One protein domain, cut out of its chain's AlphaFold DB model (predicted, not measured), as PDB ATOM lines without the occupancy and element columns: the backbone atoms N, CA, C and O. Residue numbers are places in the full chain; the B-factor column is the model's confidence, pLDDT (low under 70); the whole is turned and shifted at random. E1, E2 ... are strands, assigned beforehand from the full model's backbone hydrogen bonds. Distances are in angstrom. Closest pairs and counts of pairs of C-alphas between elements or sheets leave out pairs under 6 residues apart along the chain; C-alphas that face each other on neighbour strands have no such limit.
ATOM      1  N   VAL A 470     123.775 117.016 109.074       86.75
ATOM      2  CA  VAL A 470     122.565 117.852 109.075       86.75
ATOM      3  C   VAL A 470     122.370 118.470 107.695       86.75
ATOM      4  O   VAL A 470     123.264 119.147 107.189       86.75
ATOM      5  N   ASP A 471     121.201 118.277 107.089       84.25
ATOM      6  CA  ASP A 471     120.792 118.985 105.874       84.25
ATOM      7  C   ASP A 471     119.299 119.332 105.869       84.25
ATOM      8  O   ASP A 471     118.632 119.301 106.902       84.25
ATOM      9  N   LYS A 472     118.789 119.735 104.704       78.44
ATOM     10  CA  LYS A 472     117.384 120.073 104.458       78.44
ATOM     11  C   LYS A 472     116.969 119.587 103.065       78.44
ATOM     12  O   LYS A 472     116.333 120.321 102.315       78.44
ATOM     13  N   ASP A 473     117.402 118.373 102.709       75.12
ATOM     14  CA  ASP A 473     117.077 117.701 101.440       75.12
ATOM     15  C   ASP A 473     117.374 118.573 100.197       75.12
ATOM     16  O   ASP A 473     116.490 118.993  99.449       75.12
ATOM     17  N   GLY A 474     118.646 118.966 100.051       70.12
ATOM     18  CA  GLY A 474     119.148 119.809  98.951       70.12
ATOM     19  C   GLY A 474     118.738 121.292  98.980       70.12
ATOM     20  O   GLY A 474     119.236 122.074  98.167       70.12
ATOM     21  N   LYS A 475     117.858 121.709  99.900       75.62
ATOM     22  CA  LYS A 475     117.399 123.102 100.053       75.62
ATOM     23  C   LYS A 475     118.316 123.897 100.988       75.62
ATOM     24  O   LYS A 475     119.034 123.328 101.806       75.62
ATOM     25  N   ASP A 476     118.240 125.227 100.901       83.00
ATOM     26  CA  ASP A 476     118.948 126.140 101.807       83.00
ATOM     27  C   ASP A 476     118.547 125.905 103.274       83.00
ATOM     28  O   ASP A 476     117.404 126.166 103.675       83.00
ATOM     29  N   TYR A 477     119.492 125.417 104.081       85.56
ATOM     30  CA  TYR A 477     119.345 125.285 105.527       85.56
ATOM     31  C   TYR A 477     119.835 126.524 106.272       85.56
ATOM     32  O   TYR A 477     120.720 127.252 105.820       85.56
ATOM     33  N   ASN A 478     119.270 126.719 107.460       88.38
ATOM     34  CA  ASN A 478     119.640 127.741 108.425       88.38
ATOM     35  C   ASN A 478     119.304 127.198 109.820       88.38
ATOM     36  O   ASN A 478     118.135 127.136 110.192       88.38
ATOM     37  N   PHE A 479     120.303 126.749 110.581       90.38
ATOM     38  CA  PHE A 479     120.078 126.145 111.899       90.38
ATOM     39  C   PHE A 479     121.125 126.566 112.932       90.38
ATOM     40  O   PHE A 479     122.233 126.974 112.588       90.38
ATOM     41  N   SER A 480     120.777 126.436 114.209       87.12
ATOM     42  CA  SER A 480     121.667 126.667 115.351       87.12
ATOM     43  C   SER A 480     121.617 125.489 116.319       87.12
ATOM     44  O   SER A 480     120.587 124.831 116.461       87.12
ATOM     45  N   VAL A 481     122.736 125.221 116.990       86.00
ATOM     46  CA  VAL A 481     122.857 124.153 117.991       86.00
ATOM     47  C   VAL A 481     122.734 124.799 119.364       86.00
ATOM     48  O   VAL A 481     123.645 125.503 119.788       86.00
ATOM     49  N   ILE A 482     121.598 124.627 120.039       75.81
ATOM     50  CA  ILE A 482     121.262 125.472 121.199       75.81
ATOM     51  C   ILE A 482     121.825 124.965 122.534       75.81
ATOM     52  O   ILE A 482     121.953 125.761 123.454       75.81
ATOM     53  N   ASN A 483     122.196 123.684 122.634       73.75
ATOM     54  CA  ASN A 483     122.698 123.051 123.864       73.75
ATOM     55  C   ASN A 483     124.230 122.855 123.892       73.75
ATOM     56  O   ASN A 483     124.726 121.946 124.550       73.75
ATOM     57  N   VAL A 484     124.980 123.660 123.132       76.94
ATOM     58  CA  VAL A 484     126.453 123.647 123.129       76.94
ATOM     59  C   VAL A 484     126.944 125.092 123.194       76.94
ATOM     60  O   VAL A 484     127.040 125.769 122.171       76.94
ATOM     61  N   ASP A 485     127.245 125.588 124.395       73.00
ATOM     62  CA  ASP A 485     127.399 127.023 124.705       73.00
ATOM     63  C   ASP A 485     128.297 127.786 123.727       73.00
ATOM     64  O   ASP A 485     127.937 128.862 123.245       73.00
ATOM     65  N   LYS A 486     129.438 127.182 123.370       76.00
ATOM     66  CA  LYS A 486     130.463 127.750 122.475       76.00
ATOM     67  C   LYS A 486     129.961 128.027 121.052       76.00
ATOM     68  O   LYS A 486     130.562 128.836 120.351       76.00
ATOM     69  N   ILE A 487     128.868 127.386 120.636       83.25
ATOM     70  CA  ILE A 487     128.213 127.568 119.334       83.25
ATOM     71  C   ILE A 487     126.715 127.906 119.451       83.25
ATOM     72  O   ILE A 487     126.053 128.057 118.429       83.25
ATOM     73  N   SER A 488     126.191 128.111 120.664       71.62
ATOM     74  CA  SER A 488     124.785 128.475 120.941       71.62
ATOM     75  C   SER A 488     124.287 129.685 120.137       71.62
ATOM     76  O   SER A 488     123.126 129.748 119.734       71.62
ATOM     77  N   LYS A 489     125.192 130.634 119.863       77.19
ATOM     78  CA  LYS A 489     124.960 131.869 119.092       77.19
ATOM     79  C   LYS A 489     125.380 131.758 117.613       77.19
ATOM     80  O   LYS A 489     125.251 132.728 116.871       77.19
ATOM     81  N   LYS A 490     125.903 130.606 117.174       89.00
ATOM     82  CA  LYS A 490     126.372 130.345 115.803       89.00
ATOM     83  C   LYS A 490     125.207 129.835 114.950       89.00
ATOM     84  O   LYS A 490     124.435 128.978 115.382       89.00
ATOM     85  N   ALA A 491     125.082 130.353 113.731       88.81
ATOM     86  CA  ALA A 491     124.107 129.889 112.747       88.81
ATOM     87  C   ALA A 491     124.832 129.244 111.561       88.81
ATOM     88  O   ALA A 491     125.698 129.863 110.941       88.81
ATOM     89  N   TYR A 492     124.467 128.006 111.248       90.38
ATOM     90  CA  TYR A 492     124.963 127.239 110.112       90.38
ATOM     91  C   TYR A 492     124.017 127.434 108.933       90.38
ATOM     92  O   TYR A 492     122.816 127.196 109.068       90.38
ATOM     93  N   LYS A 493     124.553 127.856 107.783       91.88
ATOM     94  CA  LYS A 493     123.791 128.088 106.549       91.88
ATOM     95  C   LYS A 493     124.488 127.450 105.349       91.88
ATOM     96  O   LYS A 493     125.716 127.465 105.296       91.88
ATOM     97  N   GLY A 494     123.725 126.912 104.400       87.38
ATOM     98  CA  GLY A 494     124.265 126.269 103.198       87.38
ATOM     99  C   GLY A 494     123.258 125.372 102.474       87.38
ATOM    100  O   GLY A 494     122.084 125.340 102.830       87.38
ATOM    101  N   LYS A 495     123.737 124.641 101.458       76.94
ATOM    102  CA  LYS A 495     122.952 123.677 100.649       76.94
ATOM    103  C   LYS A 495     123.459 122.235 100.756       76.94
ATOM    104  O   LYS A 495     122.677 121.294 100.694       76.94
ATOM    105  N   SER A 496     124.770 122.064 100.917       81.75
ATOM    106  CA  SER A 496     125.458 120.780 101.096       81.75
ATOM    107  C   SER A 496     125.496 120.375 102.570       81.75
ATOM    108  O   SER A 496     125.875 121.203 103.394       81.75
ATOM    109  N   SER A 497     125.173 119.123 102.901       83.62
ATOM    110  CA  SER A 497     125.029 118.648 104.284       83.62
ATOM    111  C   SER A 497     126.201 119.027 105.206       83.62
ATOM    112  O   SER A 497     127.360 118.714 104.930       83.62
ATOM    113  N   GLN A 498     125.900 119.662 106.342       91.12
ATOM    114  CA  GLN A 498     126.889 119.978 107.367       91.12
ATOM    115  C   GLN A 498     127.202 118.719 108.176       91.12
ATOM    116  O   GLN A 498     126.365 118.230 108.933       91.12
ATOM    117  N   VAL A 499     128.428 118.215 108.049       90.75
ATOM    118  CA  VAL A 499     128.927 117.089 108.850       90.75
ATOM    119  C   VAL A 499     129.667 117.611 110.083       90.75
ATOM    120  O   VAL A 499     130.445 118.564 109.995       90.75
ATOM    121  N   PHE A 500     129.439 116.965 111.224       92.69
ATOM    122  CA  PHE A 500     130.097 117.200 112.505       92.69
ATOM    123  C   PHE A 500     130.663 115.897 113.076       92.69
ATOM    124  O   PHE A 500     130.077 114.827 112.905       92.69
ATOM    125  N   ALA A 501     131.777 115.994 113.792       91.06
ATOM    126  CA  ALA A 501     132.383 114.891 114.523       91.06
ATOM    127  C   ALA A 501     131.824 114.811 115.956       91.06
ATOM    128  O   ALA A 501     131.732 115.827 116.647       91.06
ATOM    129  N   VAL A 502     131.438 113.609 116.389       86.75
ATOM    130  CA  VAL A 502     130.696 113.364 117.641       86.75
ATOM    131  C   VAL A 502     131.136 112.053 118.300       86.75
ATOM    132  O   VAL A 502     131.726 111.194 117.646       86.75
ATOM    133  N   ALA A 503     130.836 111.869 119.585       83.88
ATOM    134  CA  ALA A 503     130.976 110.594 120.285       83.88
ATOM    135  C   ALA A 503     129.599 109.946 120.554       83.88
ATOM    136  O   ALA A 503     128.622 110.653 120.808       83.88
ATOM    137  N   PRO A 504     129.501 108.604 120.571       75.75
ATOM    138  CA  PRO A 504     128.302 107.909 121.028       75.75
ATOM    139  C   PRO A 504     127.925 108.243 122.473       75.75
ATOM    140  O   PRO A 504     128.795 108.381 123.336       75.75
ATOM    141  N   GLY A 505     126.620 108.327 122.731       63.31
ATOM    142  CA  GLY A 505     126.055 108.757 124.013       63.31
ATOM    143  C   GLY A 505     125.988 110.278 124.202       63.31
ATOM    144  O   GLY A 505     125.534 110.728 125.247       63.31
ATOM    145  N   GLU A 506     126.419 111.077 123.222       74.19
ATOM    146  CA  GLU A 506     126.178 112.527 123.200       74.19
ATOM    147  C   GLU A 506     124.811 112.851 122.573       74.19
ATOM    148  O   GLU A 506     124.298 112.084 121.751       74.19
ATOM    149  N   SER A 507     124.229 113.999 122.935       69.62
ATOM    150  CA  SER A 507     122.952 114.466 122.384       69.62
ATOM    151  C   SER A 507     122.927 115.967 122.101       69.62
ATOM    152  O   SER A 507     123.399 116.770 122.905       69.62
ATOM    153  N   TYR A 508     122.319 116.346 120.978       79.06
ATOM    154  CA  TYR A 508     122.340 117.700 120.425       79.06
ATOM    155  C   TYR A 508     120.933 118.212 120.118       79.06
ATOM    156  O   TYR A 508     120.088 117.472 119.615       79.06
ATOM    157  N   MET A 509     120.688 119.492 120.391       73.25
ATOM    158  CA  MET A 509     119.427 120.183 120.134       73.25
ATOM    159  C   MET A 509     119.608 121.144 118.958       73.25
ATOM    160  O   MET A 509     120.210 122.209 119.084       73.25
ATOM    161  N   LEU A 510     119.088 120.746 117.799       78.06
ATOM    162  CA  LEU A 510     119.144 121.503 116.554       78.06
ATOM    163  C   LEU A 510     117.872 122.337 116.411       78.06
ATOM    164  O   LEU A 510     116.785 121.791 116.222       78.06
ATOM    165  N   LYS A 511     118.002 123.660 116.486       78.31
ATOM    166  CA  LYS A 511     116.933 124.601 116.157       78.31
ATOM    167  C   LYS A 511     117.031 124.968 114.680       78.31
ATOM    168  O   LYS A 511     118.008 125.591 114.269       78.31
ATOM    169  N   ASP A 512     116.006 124.639 113.903       79.88
ATOM    170  CA  ASP A 512     115.764 125.269 112.605       79.88
ATOM    171  C   ASP A 512     115.433 126.751 112.850       79.88
ATOM    172  O   ASP A 512     114.489 127.081 113.570       79.88
ATOM    173  N   ASN A 513     116.243 127.654 112.302       80.31
ATOM    174  CA  ASN A 513     116.088 129.092 112.505       80.31
ATOM    175  C   ASN A 513     115.039 129.713 111.571       80.31
ATOM    176  O   ASN A 513     114.613 130.835 111.840       80.31
ATOM    177  N   ASP A 514     114.610 129.008 110.520       75.06
ATOM    178  CA  ASP A 514     113.558 129.466 109.606       75.06
ATOM    179  C   ASP A 514     112.164 129.117 110.147       75.06
ATOM    180  O   ASP A 514     111.233 129.909 110.020       75.06
ATOM    181  N   THR A 515     112.014 127.938 110.766       67.94
ATOM    182  CA  THR A 515     110.724 127.457 111.311       67.94
ATOM    183  C   THR A 515     110.608 127.554 112.834       67.94
ATOM    184  O   THR A 515     109.520 127.394 113.383       67.94
ATOM    185  N   GLY A 516     111.718 127.769 113.544       58.66
ATOM    186  CA  GLY A 516     111.784 127.728 115.007       58.66
ATOM    187  C   GLY A 516     111.721 126.319 115.616       58.66
ATOM    188  O   GLY A 516     111.878 126.191 116.832       58.66
ATOM    189  N   LYS A 517     111.513 125.266 114.809       61.44
ATOM    190  CA  LYS A 517     111.372 123.872 115.260       61.44
ATOM    191  C   LYS A 517     112.682 123.363 115.869       61.44
ATOM    192  O   LYS A 517     113.733 123.413 115.234       61.44
ATOM    193  N   ILE A 518     112.608 122.822 117.085       62.00
ATOM    194  CA  ILE A 518     113.751 122.221 117.788       62.00
ATOM    195  C   ILE A 518     113.681 120.697 117.646       62.00
ATOM    196  O   ILE A 518     112.663 120.083 117.953       62.00
ATOM    197  N   THR A 519     114.776 120.087 117.196       63.62
ATOM    198  CA  THR A 519     114.939 118.637 117.028       63.62
ATOM    199  C   THR A 519     116.054 118.154 117.949       63.62
ATOM    200  O   THR A 519     117.159 118.687 117.899       63.62
ATOM    201  N   THR A 520     115.784 117.154 118.792       63.72
ATOM    202  CA  THR A 520     116.809 116.544 119.660       63.72
ATOM    203  C   THR A 520     117.350 115.275 119.007       63.72
ATOM    204  O   THR A 520     116.582 114.485 118.459       63.72
ATOM    205  N   VAL A 521     118.668 115.091 119.043       67.81
ATOM    206  CA  VAL A 521     119.396 114.063 118.289       67.81
ATOM    207  C   VAL A 521     120.398 113.389 119.218       67.81
ATOM    208  O   VAL A 521     121.332 114.046 119.664       67.81
ATOM    209  N   ALA A 522     120.229 112.100 119.509       71.06
ATOM    210  CA  ALA A 522     121.194 111.308 120.278       71.06
ATOM    211  C   ALA A 522     122.081 110.472 119.340       71.06
ATOM    212  O   ALA A 522     121.608 110.007 118.306       71.06
ATOM    213  N   ILE A 523     123.352 110.267 119.692       74.50
ATOM    214  CA  ILE A 523     124.301 109.490 118.881       74.50
ATOM    215  C   ILE A 523     124.375 108.046 119.398       74.50
ATOM    216  O   ILE A 523     124.930 107.788 120.468       74.50
ATOM    217  N   ASP A 524     123.820 107.098 118.640       66.88
ATOM    218  CA  ASP A 524     123.800 105.672 118.998       66.88
ATOM    219  C   ASP A 524     125.180 105.009 118.784       66.88
ATOM    220  O   ASP A 524     125.833 105.207 117.758       66.88
ATOM    221  N   LEU A 525     125.597 104.164 119.735       65.88
ATOM    222  CA  LEU A 525     126.792 103.308 119.664       65.88
ATOM    223  C   LEU A 525     126.812 102.369 118.446       65.88
ATOM    224  O   LEU A 525     127.882 101.906 118.063       65.88
ATOM    225  N   LYS A 526     125.654 102.072 117.852       64.12
ATOM    226  CA  LYS A 526     125.512 101.234 116.654       64.12
ATOM    227  C   LYS A 526     125.494 102.032 115.346       64.12
ATOM    228  O   LYS A 526     125.598 101.425 114.290       64.12
ATOM    229  N   SER A 527     125.361 103.362 115.398       65.44
ATOM    230  CA  SER A 527     125.100 104.223 114.233       65.44
ATOM    231  C   SER A 527     126.289 105.143 113.936       65.44
ATOM    232  O   SER A 527     126.289 106.318 114.310       65.44
ATOM    233  N   PHE A 528     127.293 104.631 113.214       77.00
ATOM    234  CA  PHE A 528     128.493 105.390 112.804       77.00
ATOM    235  C   PHE A 528     128.175 106.701 112.060       77.00
ATOM    236  O   PHE A 528     128.942 107.663 112.126       77.00
ATOM    237  N   LYS A 529     127.024 106.774 111.384       81.94
ATOM    238  CA  LYS A 529     126.509 107.996 110.764       81.94
ATOM    239  C   LYS A 529     125.081 108.254 111.234       81.94
ATOM    240  O   LYS A 529     124.176 107.502 110.898       81.94
ATOM    241  N   THR A 530     124.864 109.331 111.977       76.44
ATOM    242  CA  THR A 530     123.515 109.836 112.286       76.44
ATOM    243  C   THR A 530     123.201 110.974 111.317       76.44
ATOM    244  O   THR A 530     124.038 111.853 111.136       76.44
ATOM    245  N   LYS A 531     122.031 110.968 110.672       80.94
ATOM    246  CA  LYS A 531     121.601 112.014 109.733       80.94
ATOM    247  C   LYS A 531     120.349 112.726 110.246       80.94
ATOM    248  O   LYS A 531     119.484 112.115 110.864       80.94
ATOM    249  N   VAL A 532     120.235 114.019 109.969       76.00
ATOM    250  CA  VAL A 532     119.064 114.843 110.278       76.00
ATOM    251  C   VAL A 532     118.678 115.629 109.037       76.00
ATOM    252  O   VAL A 532     119.512 116.317 108.454       76.00
ATOM    253  N   VAL A 533     117.405 115.540 108.665       77.12
ATOM    254  CA  VAL A 533     116.807 116.316 107.578       77.12
ATOM    255  C   VAL A 533     115.863 117.325 108.221       77.12
ATOM    256  O   VAL A 533     114.833 116.956 108.789       77.12
ATOM    257  N   LEU A 534     116.237 118.603 108.196       63.38
ATOM    258  CA  LEU A 534     115.494 119.681 108.847       63.38
ATOM    259  C   LEU A 534     114.066 119.780 108.289       63.38
ATOM    260  O   LEU A 534     113.816 119.576 107.103       63.38
ATOM    261  N   GLY A 535     113.109 120.039 109.179       57.34
ATOM    262  CA  GLY A 535     111.680 119.885 108.903       57.34
ATOM    263  C   GLY A 535     111.192 118.438 109.052       57.34
ATOM    264  O   GLY A 535     110.261 118.212 109.826       57.34
ATOM    265  N   VAL A 536     111.844 117.477 108.387       55.34
ATOM    266  CA  VAL A 536     111.398 116.072 108.264       55.34
ATOM    267  C   VAL A 536     111.677 115.240 109.524       55.34
ATOM    268  O   VAL A 536     110.738 114.706 110.110       55.34
ATOM    269  N   GLY A 537     112.928 115.149 109.996       51.22
ATOM    270  CA  GLY A 537     113.267 114.369 111.195       51.22
ATOM    271  C   GLY A 537     114.698 113.819 111.253       51.22
ATOM    272  O   GLY A 537     115.606 114.308 110.583       51.22
ATOM    273  N   VAL A 538     114.895 112.795 112.091       54.47
ATOM    274  CA  VAL A 538     116.187 112.128 112.345       54.47
ATOM    275  C   VAL A 538     116.200 110.736 111.709       54.47
ATOM    276  O   VAL A 538     115.249 109.973 111.865       54.47
ATOM    277  N   VAL A 539     117.296 110.397 111.029       55.94
ATOM    278  CA  VAL A 539     117.528 109.131 110.323       55.94
ATOM    279  C   VAL A 539     118.836 108.508 110.826       55.94
ATOM    280  O   VAL A 539     119.918 109.063 110.636       55.94
ATOM    281  N   PHE A 540     118.752 107.344 111.469       55.34
ATOM    282  CA  PHE A 540     119.915 106.623 112.003       55.34
ATOM    283  C   PHE A 540     120.513 105.686 110.941       55.34
ATOM    284  O   PHE A 540     119.786 104.947 110.277       55.34
ATOM    285  N   GLY A 541     121.832 105.730 110.750       44.19
ATOM    286  CA  GLY A 541     122.512 105.137 109.597       44.19
ATOM    287  C   GLY A 541     123.102 103.751 109.846       44.19
ATOM    288  O   GLY A 541     124.320 103.630 109.932       44.19
ATOM    289  N   GLY A 542     122.235 102.730 109.856       37.06
ATOM    290  CA  GLY A 542     122.573 101.301 109.721       37.06
ATOM    291  C   GLY A 542     123.266 100.650 110.937       37.06
ATOM    292  O   GLY A 542     124.167 101.229 111.521       37.06
TER     293      GLY A 542
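What this domain is: This is residues 470 to 542 of the 1062 residues of an uncharacterized protein of Geobacillus stearothermophilus (UniProt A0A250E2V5). The model is a small, incomplete roll of strands: a twisted sheet, E2 - E1 - E4 - E5, makes one wall, and the hairpin of E6 and E7 makes another part of the roll beyond E5, with no strand pairing between the two. E3 lies on the remaining side, near E6, and the roll is not closed. The printed part has 73 residues with no named helix and seven named strands, E1 to E7 in order along the chain; both sheets are antiparallel. The class is all strand, though under half of the residues, 33, are in named elements. The whole is compact, with a radius of gyration of the C-alphas of 11.6 A, and spans 31 by 28 by 18 A.

How they stand to each other: Residues 470 to 471 form a short parallel pairing with residues 532 to 533 of E6, residues 529 to 533. E1, residues 477 to 481, and E2, residues 492 to 494, form a hairpin at 163 degrees, with N 492 and O 479 2.8 A apart. E1 is staggered: its residues 477 to 479 pair with E2, and 479 to 481 with E4, residues 507 to 512, where N 511 and O 480 are 2.8 A apart. E3, residues 498 to 501, pairs with no named strand; it is near E6, with 7 pairs of C-alphas within 10 A, and apart from E1. E4 and E5, residues 518 to 522, form a hairpin at 156 degrees; N 508 and O 521 are 2.8 A apart. E2 and E5 are the edge strands of this sheet, whose strands' lines turn by 82 degrees from edge to edge. E6 and E7, residues 537 to 541, form a hairpin at 159 degrees, with N 531 and O 539 2.8 A apart. The closest C-alphas of E5 and E7 are those of Val 521 and Val 538, 7.0 A apart.

Where its parts are: E1 begins at C-alpha 477, (119.345, 125.285, 105.527), and is 13.0 A long. E2 has three residues and E3 four. E4, the longest strand with six residues, is 16.2 A long and begins at C-alpha 507, (122.952, 114.466, 122.384). E5 is 13.4 A long, and E6 and E7 are 13.2 A each; E7 ends at C-alpha 541, (122.512, 105.137, 109.597).

The domain as a whole: The two C-alphas farthest apart are those of Lys 489 and Gly 542, 32.1 A. The printed part has no cut, and no link is long; the link from E1 to E2 has 10 residues. The mean pLDDT of the printed part is 74.6; 22 residues are under 70, among them 515 to 521 and 534 to 542, and E7 has a mean of 52.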